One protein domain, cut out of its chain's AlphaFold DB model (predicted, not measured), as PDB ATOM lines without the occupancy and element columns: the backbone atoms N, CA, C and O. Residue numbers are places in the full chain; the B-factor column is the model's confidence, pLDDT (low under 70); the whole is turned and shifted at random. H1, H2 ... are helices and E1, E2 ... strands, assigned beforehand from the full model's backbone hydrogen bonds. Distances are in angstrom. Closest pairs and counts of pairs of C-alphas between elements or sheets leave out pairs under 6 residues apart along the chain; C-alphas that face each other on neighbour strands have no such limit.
ATOM      1  N   VAL A   2      21.102  18.564  -3.323       51.59
ATOM      2  CA  VAL A   2      20.109  19.491  -2.705       51.59
ATOM      3  C   VAL A   2      20.397  20.985  -2.943       51.59
ATOM      4  O   VAL A   2      19.485  21.799  -3.037       51.59
ATOM      5  N   ARG A   3      21.674  21.366  -3.086       39.50
ATOM      6  CA  ARG A   3      22.054  22.760  -3.374       39.50
ATOM      7  C   ARG A   3      21.589  23.240  -4.755       39.50
ATOM      8  O   ARG A   3      21.296  24.417  -4.895       39.50
ATOM      9  N   SER A   4      21.506  22.344  -5.741       47.97
ATOM     10  CA  SER A   4      21.212  22.687  -7.139       47.97
ATOM     11  C   SER A   4      19.708  22.762  -7.432       47.97
ATOM     12  O   SER A   4      19.278  23.664  -8.149       47.97
ATOM     13  N   THR A   5      18.890  21.881  -6.842       50.81
ATOM     14  CA  THR A   5      17.418  21.941  -6.963       50.81
ATOM     15  C   THR A   5      16.870  23.223  -6.347       50.81
ATOM     16  O   THR A   5      16.084  23.931  -6.975       50.81
ATOM     17  N   ARG A   6      17.397  23.591  -5.173       53.22
ATOM     18  CA  ARG A   6      17.059  24.838  -4.483       53.22
ATOM     19  C   ARG A   6      17.366  26.092  -5.299       53.22
ATOM     20  O   ARG A   6      16.692  27.087  -5.100       53.22
ATOM     21  N   THR A   7      18.368  26.089  -6.179       53.16
ATOM     22  CA  THR A   7      18.671  27.251  -7.039       53.16
ATOM     23  C   THR A   7      17.894  27.249  -8.353       53.16
ATOM     24  O   THR A   7      17.662  28.314  -8.910       53.16
ATOM     25  N   HIS A   8      17.484  26.079  -8.855       56.41
ATOM     26  CA  HIS A   8      16.783  25.962 -10.137       56.41
ATOM     27  C   HIS A   8      15.274  26.230 -10.020       56.41
ATOM     28  O   HIS A   8      14.726  26.959 -10.838       56.41
ATOM     29  N   GLN A   9      14.609  25.710  -8.981       51.97
ATOM     30  CA  GLN A   9      13.174  25.947  -8.751       51.97
ATOM     31  C   GLN A   9      12.793  27.438  -8.622       51.97
ATOM     32  O   GLN A   9      11.883  27.867  -9.329       51.97
ATOM     33  N   PRO A  10      13.470  28.256  -7.792       51.84
ATOM     34  CA  PRO A  10      13.102  29.662  -7.637       51.84
ATOM     35  C   PRO A  10      13.544  30.556  -8.800       51.84
ATOM     36  O   PRO A  10      13.027  31.659  -8.946       51.84
ATOM     37  N   PHE A  11      14.451  30.098  -9.672       51.47
ATOM     38  CA  PHE A  11      14.847  30.861 -10.863       51.47
ATOM     39  C   PHE A  11      13.677  31.070 -11.846       51.47
ATOM     40  O   PHE A  11      13.659  32.063 -12.568       51.47
ATOM     41  N   ASN A  12      12.660  30.197 -11.816       48.38
ATOM     42  CA  ASN A  12      11.437  30.322 -12.617       48.38
ATOM     43  C   ASN A  12      10.327  31.162 -11.942       48.38
ATOM     44  O   ASN A  12       9.185  31.128 -12.393       48.38
ATOM     45  N   ASP A  20       8.843  24.096   2.630       75.19
ATOM     46  CA  ASP A  20       8.671  23.512   1.299       75.19
ATOM     47  C   ASP A  20       9.547  22.259   1.108       75.19
ATOM     48  O   ASP A  20      10.764  22.302   1.349       75.19
ATOM     49  N   PRO A  21       8.967  21.130   0.654       69.81
ATOM     50  CA  PRO A  21       9.727  19.923   0.377       69.81
ATOM     51  C   PRO A  21      10.486  20.052  -0.948       69.81
ATOM     52  O   PRO A  21       9.926  20.406  -1.984       69.81
ATOM     53  N   PHE A  22      11.765  19.680  -0.935       73.94
ATOM     54  CA  PHE A  22      12.580  19.544  -2.142       73.94
ATOM     55  C   PHE A  22      12.937  18.074  -2.341       73.94
ATOM     56  O   PHE A  22      13.702  17.503  -1.562       73.94
ATOM     57  N   ALA A  23      12.393  17.466  -3.393       76.50
ATOM     58  CA  ALA A  23      12.709  16.092  -3.754       76.50
ATOM     59  C   ALA A  23      14.070  16.006  -4.469       76.50
ATOM     60  O   ALA A  23      14.478  16.921  -5.187       76.50
ATOM     61  N   SER A  24      14.777  14.887  -4.298       78.00
ATOM     62  CA  SER A  24      16.028  14.600  -5.018       78.00
ATOM     63  C   SER A  24      15.813  14.177  -6.472       78.00
ATOM     64  O   SER A  24      16.780  14.139  -7.230       78.00
ATOM     65  N   GLY A  25      14.576  13.827  -6.832       74.25
ATOM     66  CA  GLY A  25      14.314  12.893  -7.923       74.25
ATOM     67  C   GLY A  25      14.642  11.456  -7.502       74.25
ATOM     68  O   GLY A  25      15.067  11.211  -6.366       74.25
ATOM     69  N   THR A  26      14.426  10.509  -8.409       76.81
ATOM     70  CA  THR A  26      14.779   9.103  -8.210       76.81
ATOM     71  C   THR A  26      16.269   8.957  -7.903       76.81
ATOM     72  O   THR A  26      17.112   9.613  -8.517       76.81
ATOM     73  N   ILE A  27      16.605   8.095  -6.945       75.31
ATOM     74  CA  ILE A  27      17.994   7.751  -6.637       75.31
ATOM     75  C   ILE A  27      18.285   6.407  -7.303       75.31
ATOM     76  O   ILE A  27      17.772   5.387  -6.851       75.31
ATOM     77  N   SER A  28      19.103   6.430  -8.356       73.38
ATOM     78  CA  SER A  28      19.497   5.255  -9.142       73.38
ATOM     79  C   SER A  28      21.022   5.117  -9.147       73.38
ATOM     80  O   SER A  28      21.741   6.062  -9.481       73.38
ATOM     81  N   GLY A  29      21.525   3.954  -8.742       66.88
ATOM     82  CA  GLY A  29      22.932   3.577  -8.857       66.88
ATOM     83  C   GLY A  29      23.266   2.984 -10.227       66.88
ATOM     84  O   GLY A  29      22.426   2.901 -11.121       66.88
ATOM     85  N   THR A  30      24.525   2.589 -10.412       68.94
ATOM     86  CA  THR A  30      25.036   2.104 -11.707       68.94
ATOM     87  C   THR A  30      24.847   0.605 -11.920       68.94
ATOM     88  O   THR A  30      25.031   0.126 -13.040       68.94
ATOM     89  N   GLN A  31      24.517  -0.140 -10.863       67.69
ATOM     90  CA  GLN A  31      24.295  -1.583 -10.923       67.69
ATOM     91  C   GLN A  31      22.801  -1.912 -11.077       67.69
ATOM     92  O   GLN A  31      21.962  -1.136 -10.617       67.69
ATOM     93  N   PRO A  32      22.443  -3.051 -11.707       62.03
ATOM     94  CA  PRO A  32      21.046  -3.400 -11.963       62.03
ATOM     95  C   PRO A  32      20.154  -3.522 -10.723       62.03
ATOM     96  O   PRO A  32      18.956  -3.278 -10.801       62.03
ATOM     97  N   ASP A  33      20.735  -3.879  -9.581       64.38
ATOM     98  CA  ASP A  33      20.092  -3.949  -8.266       64.38
ATOM     99  C   ASP A  33      19.955  -2.574  -7.582       64.38
ATOM    100  O   ASP A  33      19.353  -2.468  -6.515       64.38
ATOM    101  N   GLN A  34      20.502  -1.517  -8.188       60.84
ATOM    102  CA  GLN A  34      20.494  -0.148  -7.672       60.84
ATOM    103  C   GLN A  34      19.637   0.804  -8.509       60.84
ATOM    104  O   GLN A  34      19.614   2.000  -8.215       60.84
ATOM    105  N   PHE A  35      18.958   0.330  -9.556       60.16
ATOM    106  CA  PHE A  35      18.008   1.162 -10.289       60.16
ATOM    107  C   PHE A  35      16.859   1.585  -9.363       60.16
ATOM    108  O   PHE A  35      16.300   0.770  -8.630       60.16
ATOM    109  N   GLY A  36      16.542   2.879  -9.364       54.75
ATOM    110  CA  GLY A  36      15.486   3.453  -8.543       54.75
ATOM    111  C   GLY A  36      14.085   2.934  -8.903       54.75
ATOM    112  O   GLY A  36      13.911   2.265  -9.923       54.75
ATOM    113  N   PRO A  37      13.076   3.206  -8.054       56.78
ATOM    114  CA  PRO A  37      11.792   2.502  -8.029       56.78
ATOM    115  C   PRO A  37      11.120   2.427  -9.400       56.78
ATOM    116  O   PRO A  37      10.744   3.473  -9.911       56.78
ATOM    117  N   LEU A  38      10.976   1.194  -9.919       54.44
ATOM    118  CA  LEU A  38      10.103   0.607 -10.969       54.44
ATOM    119  C   LEU A  38       9.739   1.401 -12.251       54.44
ATOM    120  O   LEU A  38       9.285   0.790 -13.217       54.44
ATOM    121  N   VAL A  39       9.948   2.715 -12.310       46.72
ATOM    122  CA  VAL A  39       9.499   3.652 -13.350       46.72
ATOM    123  C   VAL A  39      10.632   4.086 -14.285       46.72
ATOM    124  O   VAL A  39      10.364   4.535 -15.394       46.72
ATOM    125  N   GLU A  40      11.902   3.920 -13.892       49.28
ATOM    126  CA  GLU A  40      13.060   4.261 -14.741       49.28
ATOM    127  C   GLU A  40      13.488   3.137 -15.693       49.28
ATOM    128  O   GLU A  40      14.492   3.249 -16.396       49.28
ATOM    129  N   LEU A  41      12.717   2.057 -15.766       44.75
ATOM    130  CA  LEU A  41      13.035   0.905 -16.588       44.75
ATOM    131  C   LEU A  41      12.004   0.762 -17.717       44.75
ATOM    132  O   LEU A  41      10.948   0.163 -17.519       44.75
ATOM    133  N   PRO A  42      12.351   1.155 -18.959       41.31
ATOM    134  CA  PRO A  42      11.749   0.567 -20.160       41.31
ATOM    135  C   PRO A  42      11.783  -0.973 -20.123       41.31
ATOM    136  O   PRO A  42      11.014  -1.643 -20.811       41.31
ATOM    137  N   SER A  43      12.674  -1.537 -19.296       47.66
ATOM    138  CA  SER A  43      12.816  -2.963 -19.068       47.66
ATOM    139  C   SER A  43      11.839  -3.572 -18.066       47.66
ATOM    140  O   SER A  43      11.755  -4.786 -18.080       47.66
ATOM    141  N   THR A  44      11.068  -2.850 -17.242       50.38
ATOM    142  CA  THR A  44      10.098  -3.522 -16.334       50.38
ATOM    143  C   THR A  44       9.031  -4.291 -17.129       50.38
ATOM    144  O   THR A  44       8.565  -5.339 -16.701       50.38
ATOM    145  N   ALA A  45       8.719  -3.830 -18.348       51.00
ATOM    146  CA  ALA A  45       7.837  -4.527 -19.287       51.00
ATOM    147  C   ALA A  45       8.516  -5.671 -20.079       51.00
ATOM    148  O   ALA A  45       7.823  -6.480 -20.685       51.00
ATOM    149  N   THR A  46       9.854  -5.740 -20.127       53.59
ATOM    150  CA  THR A  46      10.620  -6.735 -20.925       53.59
ATOM    151  C   THR A  46      11.573  -7.620 -20.107       53.59
ATOM    152  O   THR A  46      12.132  -8.577 -20.638       53.59
ATOM    153  N   ARG A  47      11.760  -7.327 -18.821       63.28
ATOM    154  CA  ARG A  47      12.576  -8.044 -17.838       63.28
ATOM    155  C   ARG A  47      11.960  -7.804 -16.448       63.28
ATOM    156  O   ARG A  47      12.382  -6.874 -15.755       63.28
ATOM    157  N   PRO A  48      10.952  -8.600 -16.062       66.88
ATOM    158  CA  PRO A  48      10.366  -8.511 -14.733       66.88
ATOM    159  C   PRO A  48      11.395  -8.876 -13.655       66.88
ATOM    160  O   PRO A  48      12.356  -9.612 -13.899       66.88
ATOM    161  N   LEU A  49      11.209  -8.328 -12.458       71.06
ATOM    162  CA  LEU A  49      12.029  -8.628 -11.294       71.06
ATOM    163  C   LEU A  49      11.628  -9.993 -10.732       71.06
ATOM    164  O   LEU A  49      10.491 -10.172 -10.314       71.06
ATOM    165  N   THR A  50      12.553 -10.947 -10.664       75.31
ATOM    166  CA  THR A  50      12.296 -12.213  -9.968       75.31
ATOM    167  C   THR A  50      12.387 -12.001  -8.458       75.31
ATOM    168  O   THR A  50      13.444 -11.638  -7.937       75.31
ATOM    169  N   LEU A  51      11.281 -12.225  -7.752       74.81
ATOM    170  CA  LEU A  51      11.220 -12.180  -6.297       74.81
ATOM    171  C   LEU A  51      11.789 -13.468  -5.683       74.81
ATOM    172  O   LEU A  51      11.994 -14.481  -6.353       74.81
ATOM    173  N   ALA A  52      12.058 -13.434  -4.376       74.00
ATOM    174  CA  ALA A  52      12.664 -14.556  -3.651       74.00
ATOM    175  C   ALA A  52      11.797 -15.830  -3.635       74.00
ATOM    176  O   ALA A  52      12.316 -16.920  -3.401       74.00
ATOM    177  N   ASP A  53      10.493 -15.700  -3.878       76.38
ATOM    178  CA  ASP A  53       9.543 -16.808  -4.013       76.38
ATOM    179  C   ASP A  53       9.437 -17.351  -5.452       76.38
ATOM    180  O   ASP A  53       8.698 -18.303  -5.698       76.38
ATOM    181  N   GLY A  54      10.197 -16.783  -6.395       75.25
ATOM    182  CA  GLY A  54      10.204 -17.163  -7.806       75.25
ATOM    183  C   GLY A  54       9.127 -16.486  -8.655       75.25
ATOM    184  O   GLY A  54       9.071 -16.755  -9.854       75.25
ATOM    185  N   SER A  55       8.292 -15.618  -8.077       76.38
ATOM    186  CA  SER A  55       7.338 -14.815  -8.845       76.38
ATOM    187  C   SER A  55       8.046 -13.714  -9.640       76.38
ATOM    188  O   SER A  55       9.104 -13.212  -9.253       76.38
ATOM    189  N   GLU A  56       7.478 -13.361 -10.789       77.31
ATOM    190  CA  GLU A  56       7.967 -12.282 -11.640       77.31
ATOM    191  C   GLU A  56       7.136 -11.029 -11.385       77.31
ATOM    192  O   GLU A  56       5.917 -11.036 -11.540       77.31
ATOM    193  N   TYR A  57       7.804  -9.955 -10.985       71.56
ATOM    194  CA  TYR A  57       7.177  -8.709 -10.590       71.56
ATOM    195  C   TYR A  57       7.478  -7.607 -11.607       71.56
ATOM    196  O   TYR A  57       8.638  -7.288 -11.884       71.56
ATOM    197  N   GLY A  58       6.417  -7.057 -12.195       74.75
ATOM    198  CA  GLY A  58       6.474  -5.989 -13.189       74.75
ATOM    199  C   GLY A  58       6.100  -4.639 -12.581       74.75
ATOM    200  O   GLY A  58       6.858  -4.052 -11.808       74.75
ATOM    201  N   PHE A  59       4.936  -4.123 -12.971       74.94
ATOM    202  CA  PHE A  59       4.348  -2.928 -12.365       74.94
ATOM    203  C   PHE A  59       3.632  -3.271 -11.059       74.94
ATOM    204  O   PHE A  59       3.354  -4.436 -10.794       74.94
ATOM    205  N   LEU A  60       3.330  -2.244 -10.262       78.88
ATOM    206  CA  LEU A  60       2.500  -2.414  -9.074       78.88
ATOM    207  C   LEU A  60       1.085  -2.823  -9.482       78.88
ATOM    208  O   LEU A  60       0.455  -2.140 -10.292       78.88
ATOM    209  N   GLU A  61       0.597  -3.892  -8.877       82.31
ATOM    210  CA  GLU A  61      -0.774  -4.374  -8.957       82.31
ATOM    211  C   GLU A  61      -1.545  -3.975  -7.695       82.31
ATOM    212  O   GLU A  61      -0.979  -3.472  -6.724       82.31
ATOM    213  N   ASP A  62      -2.862  -4.152  -7.697       83.75
ATOM    214  CA  ASP A  62      -3.699  -3.801  -6.551       83.75
ATOM    215  C   ASP A  62      -3.381  -4.665  -5.324       83.75
ATOM    216  O   ASP A  62      -3.316  -5.889  -5.397       83.75
ATOM    217  N   GLY A  63      -3.246  -4.023  -4.162       83.94
ATOM    218  CA  GLY A  63      -2.880  -4.684  -2.908       83.94
ATOM    219  C   GLY A  63      -1.373  -4.732  -2.651       83.94
ATOM    220  O   GLY A  63      -0.957  -5.030  -1.524       83.94
ATOM    221  N   ASP A  64      -0.555  -4.360  -3.633       84.25
ATOM    222  CA  ASP A  64       0.885  -4.282  -3.461       84.25
ATOM    223  C   ASP A  64       1.290  -3.177  -2.496       84.25
ATOM    224  O   ASP A  64       0.711  -2.094  -2.433       84.25
ATOM    225  N   SER A  65       2.326  -3.460  -1.708       84.44
ATOM    226  CA  SER A  65       2.870  -2.528  -0.728       84.44
ATOM    227  C   SER A  65       4.328  -2.215  -1.029       84.44
ATOM    228  O   SER A  65       5.169  -3.110  -1.012       84.44
ATOM    229  N   ILE A  66       4.653  -0.932  -1.173       84.25
ATOM    230  CA  ILE A  66       6.039  -0.459  -1.227       84.25
ATOM    231  C   ILE A  66       6.413   0.137   0.121       84.25
ATOM    232  O   ILE A  66       5.657   0.920   0.693       84.25
ATOM    233  N   THR A  67       7.611  -0.193   0.606       85.69
ATOM    234  CA  THR A  67       8.222   0.466   1.765       85.69
ATOM    235  C   THR A  67       9.600   0.999   1.391       85.69
ATOM    236  O   THR A  67      10.471   0.236   0.984       85.69
ATOM    237  N   ILE A  68       9.813   2.302   1.560       86.69
ATOM    238  CA  ILE A  68      11.107   2.963   1.363       86.69
ATOM    239  C   ILE A  68      11.745   3.192   2.733       86.69
ATOM    240  O   ILE A  68      11.116   3.753   3.632       86.69
ATOM    241  N   ARG A  69      13.003   2.767   2.885       89.38
ATOM    242  CA  ARG A  69      13.809   2.937   4.101       89.38
ATOM    243  C   ARG A  69      15.172   3.504   3.742       89.38
ATOM    244  O   ARG A  69      15.713   3.202   2.683       89.38
ATOM    245  N   ALA A  70      15.741   4.287   4.650       87.00
ATOM    246  CA  ALA A  70      17.087   4.816   4.501       87.00
ATOM    247  C   ALA A  70      17.815   4.842   5.846       87.00
ATOM    248  O   ALA A  70      17.221   5.117   6.894       87.00
ATOM    249  N   SER A  71      19.116   4.571   5.805       90.75
ATOM    250  CA  SER A  71      20.008   4.701   6.952       90.75
ATOM    251  C   SER A  71      21.372   5.229   6.533       90.75
ATOM    252  O   SER A  71      21.798   5.049   5.394       90.75
ATOM    253  N   ALA A  72      22.059   5.868   7.473       89.75
ATOM    254  CA  ALA A  72      23.425   6.338   7.305       89.75
ATOM    255  C   ALA A  72      24.269   5.996   8.545       89.75
ATOM    256  O   ALA A  72      23.732   5.949   9.654       89.75
ATOM    257  N   PRO A  73      25.590   5.797   8.401       91.81
ATOM    258  CA  PRO A  73      26.480   5.638   9.546       91.81
ATOM    259  C   PRO A  73      26.414   6.842  10.496       91.81
ATOM    260  O   PRO A  73      26.401   7.991  10.054       91.81
ATOM    261  N   SER A  74      26.410   6.584  11.805       89.88
ATOM    262  CA  SER A  74      26.514   7.635  12.820       89.88
ATOM    263  C   SER A  74      27.973   7.960  13.136       89.88
ATOM    264  O   SER A  74      28.819   7.068  13.186       89.88
ATOM    265  N   MET A  75      28.257   9.227  13.449       88.00
ATOM    266  CA  MET A  75      29.597   9.672  13.861       88.00
ATOM    267  C   MET A  75      30.089   9.005  15.155       88.00
ATOM    268  O   MET A  75      31.290   8.883  15.356       88.00
ATOM    269  N   ASN A  76      29.175   8.540  16.013       87.75
ATOM    270  CA  ASN A  76      29.505   7.940  17.310       87.75
ATOM    271  C   ASN A  76      29.631   6.406  17.250       87.75
ATOM    272  O   ASN A  76      29.658   5.745  18.286       87.75
ATOM    273  N   GLY A  77      29.672   5.834  16.042       83.38
ATOM    274  CA  GLY A  77      29.451   4.408  15.823       83.38
ATOM    275  C   GLY A  77      27.956   4.067  15.809       83.38
ATOM    276  O   GLY A  77      27.136   4.723  16.448       83.38
ATOM    277  N   GLY A  78      27.583   3.053  15.028       87.56
ATOM    278  CA  GLY A  78      26.186   2.655  14.816       87.56
ATOM    279  C   GLY A  78      25.548   3.259  13.558       87.56
ATOM    280  O   GLY A  78      26.228   3.831  12.707       87.56
ATOM    281  N   GLN A  79      24.232   3.089  13.422       91.31
ATOM    282  CA  GLN A  79      23.438   3.533  12.271       91.31
ATOM    283  C   GLN A  79      22.372   4.539  12.713       91.31
ATOM    284  O   GLN A  79      21.752   4.379  13.764       91.31
ATOM    285  N   GLN A  80      22.146   5.568  11.902       90.69
ATOM    286  CA  GLN A  80      21.000   6.464  12.006       90.69
ATOM    287  C   GLN A  80      19.983   6.083  10.940       90.69
ATOM    288  O   GLN A  80      20.310   6.045   9.757       90.69
ATOM    289  N   HIS A  81      18.751   5.813  11.360       90.81
ATOM    290  CA  HIS A  81      17.651   5.458  10.471       90.81
ATOM    291  C   HIS A  81      16.747   6.670  10.254       90.81
ATOM    292  O   HIS A  81      16.448   7.395  11.202       90.81
ATOM    293  N   LEU A  82      16.282   6.867   9.021       90.62
ATOM    294  CA  LEU A  82      15.348   7.943   8.666       90.62
ATOM    295  C   LEU A  82      13.871   7.527   8.801       90.62
ATOM    296  O   LEU A  82      12.983   8.261   8.380       90.62
ATOM    297  N   GLY A  83      13.607   6.356   9.388       89.69
ATOM    298  CA  GLY A  83      12.274   5.762   9.451       89.69
ATOM    299  C   GLY A  83      11.884   5.055   8.152       89.69
ATOM    300  O   GLY A  83      12.746   4.663   7.359       89.69
ATOM    301  N   GLU A  84      10.580   4.859   7.962       92.44
ATOM    302  CA  GLU A  84      10.020   4.229   6.769       92.44
ATOM    303  C   GLU A  84       8.852   5.033   6.195       92.44
ATOM    304  O   GLU A  84       8.074   5.639   6.932       92.44
ATOM    305  N   VAL A  85       8.727   5.009   4.870       89.31
ATOM    306  CA  VAL A  85       7.549   5.499   4.149       89.31
ATOM    307  C   VAL A  85       6.920   4.305   3.453       89.31
ATOM    308  O   VAL A  85       7.576   3.663   2.632       89.31
ATOM    309  N   ARG A  86       5.664   3.999   3.785       89.69
ATOM    310  CA  ARG A  86       4.919   2.877   3.211       89.69
ATOM    311  C   ARG A  86       3.689   3.371   2.460       89.69
ATOM    312  O   ARG A  86       2.963   4.223   2.965       89.69
ATOM    313  N   ALA A  87       3.450   2.799   1.289       86.38
ATOM    314  CA  ALA A  87       2.239   3.001   0.505       86.38
ATOM    315  C   ALA A  87       1.700   1.650   0.026       86.38
ATOM    316  O   ALA A  87       2.481   0.727  -0.212       86.38
ATOM    317  N   THR A  88       0.379   1.554  -0.114       89.31
ATOM    318  CA  THR A  88      -0.311   0.373  -0.642       89.31
ATOM    319  C   THR A  88      -1.214   0.808  -1.787       89.31
ATOM    320  O   THR A  88      -1.957   1.779  -1.640       89.31
ATOM    321  N   THR A  89      -1.129   0.129  -2.926       85.50
ATOM    322  CA  THR A  89      -2.012   0.361  -4.072       85.50
ATOM    323  C   THR A  89      -3.408  -0.162  -3.758       85.50
ATOM    324  O   THR A  89      -3.596  -1.259  -3.230       85.50
ATOM    325  N   THR A  90      -4.412   0.645  -4.070       81.75
ATOM    326  CA  THR A  90      -5.819   0.258  -3.995       81.75
ATOM    327  C   THR A  90      -6.416   0.427  -5.376       81.75
ATOM    328  O   THR A  90      -6.177   1.467  -5.996       81.75
TER     329      THR A  90
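What this domain is: This is residues 2 to 12 and 20 to 90 of the 93 residues of an uncharacterized protein of Ferrimicrobium acidiphilum DSM 19497 (UniProt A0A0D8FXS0). With little regular structure, this is a long two-stranded hairpin, E1 and E2, and a loose looping stretch, residues 20 to 64, that leads to it from near a short helix, H1, at one extremity. The 82 printed residues run H1, E1, E2, with an antiparallel sheet E1 - E2; the class is mixed, with 29 residues in named elements. The whole is loose, radius of gyration of the C-alphas 16.6 A, spanning 42 by 41 by 30 A.

How they stand to each other: H1, residues 2 to 11, has 3 of 6 O i to N i+4 pairs and 3 of 7 O i to N i+3 pairs within hydrogen-bond range. E1, residues 65 to 73, and E2, residues 79 to 88, form a hairpin, antiparallel at 169 degrees, with N 68 and O 85 2.8 A apart, within hydrogen-bond range. H1 and E2 are apart.

Where its parts are: H1 begins at C-alpha 2 (20.109, 19.491, -2.705) and is 15.0 A long. E1 is 27.0 A long. E2 is 27.2 A long and ends at C-alpha 88 (-0.311, 0.373, -0.642).

The domain as a whole: The C-alphas farthest apart, of Phe 11 and Asp 53, are 48.4 A apart. Residues 13 to 19 are not printed; C-alphas 12 and 20 are 15.7 A apart across the cut. The link E1 to E2 is tight. pLDDT is under 70 at residues 2 to 12, 21 and 29 to 48.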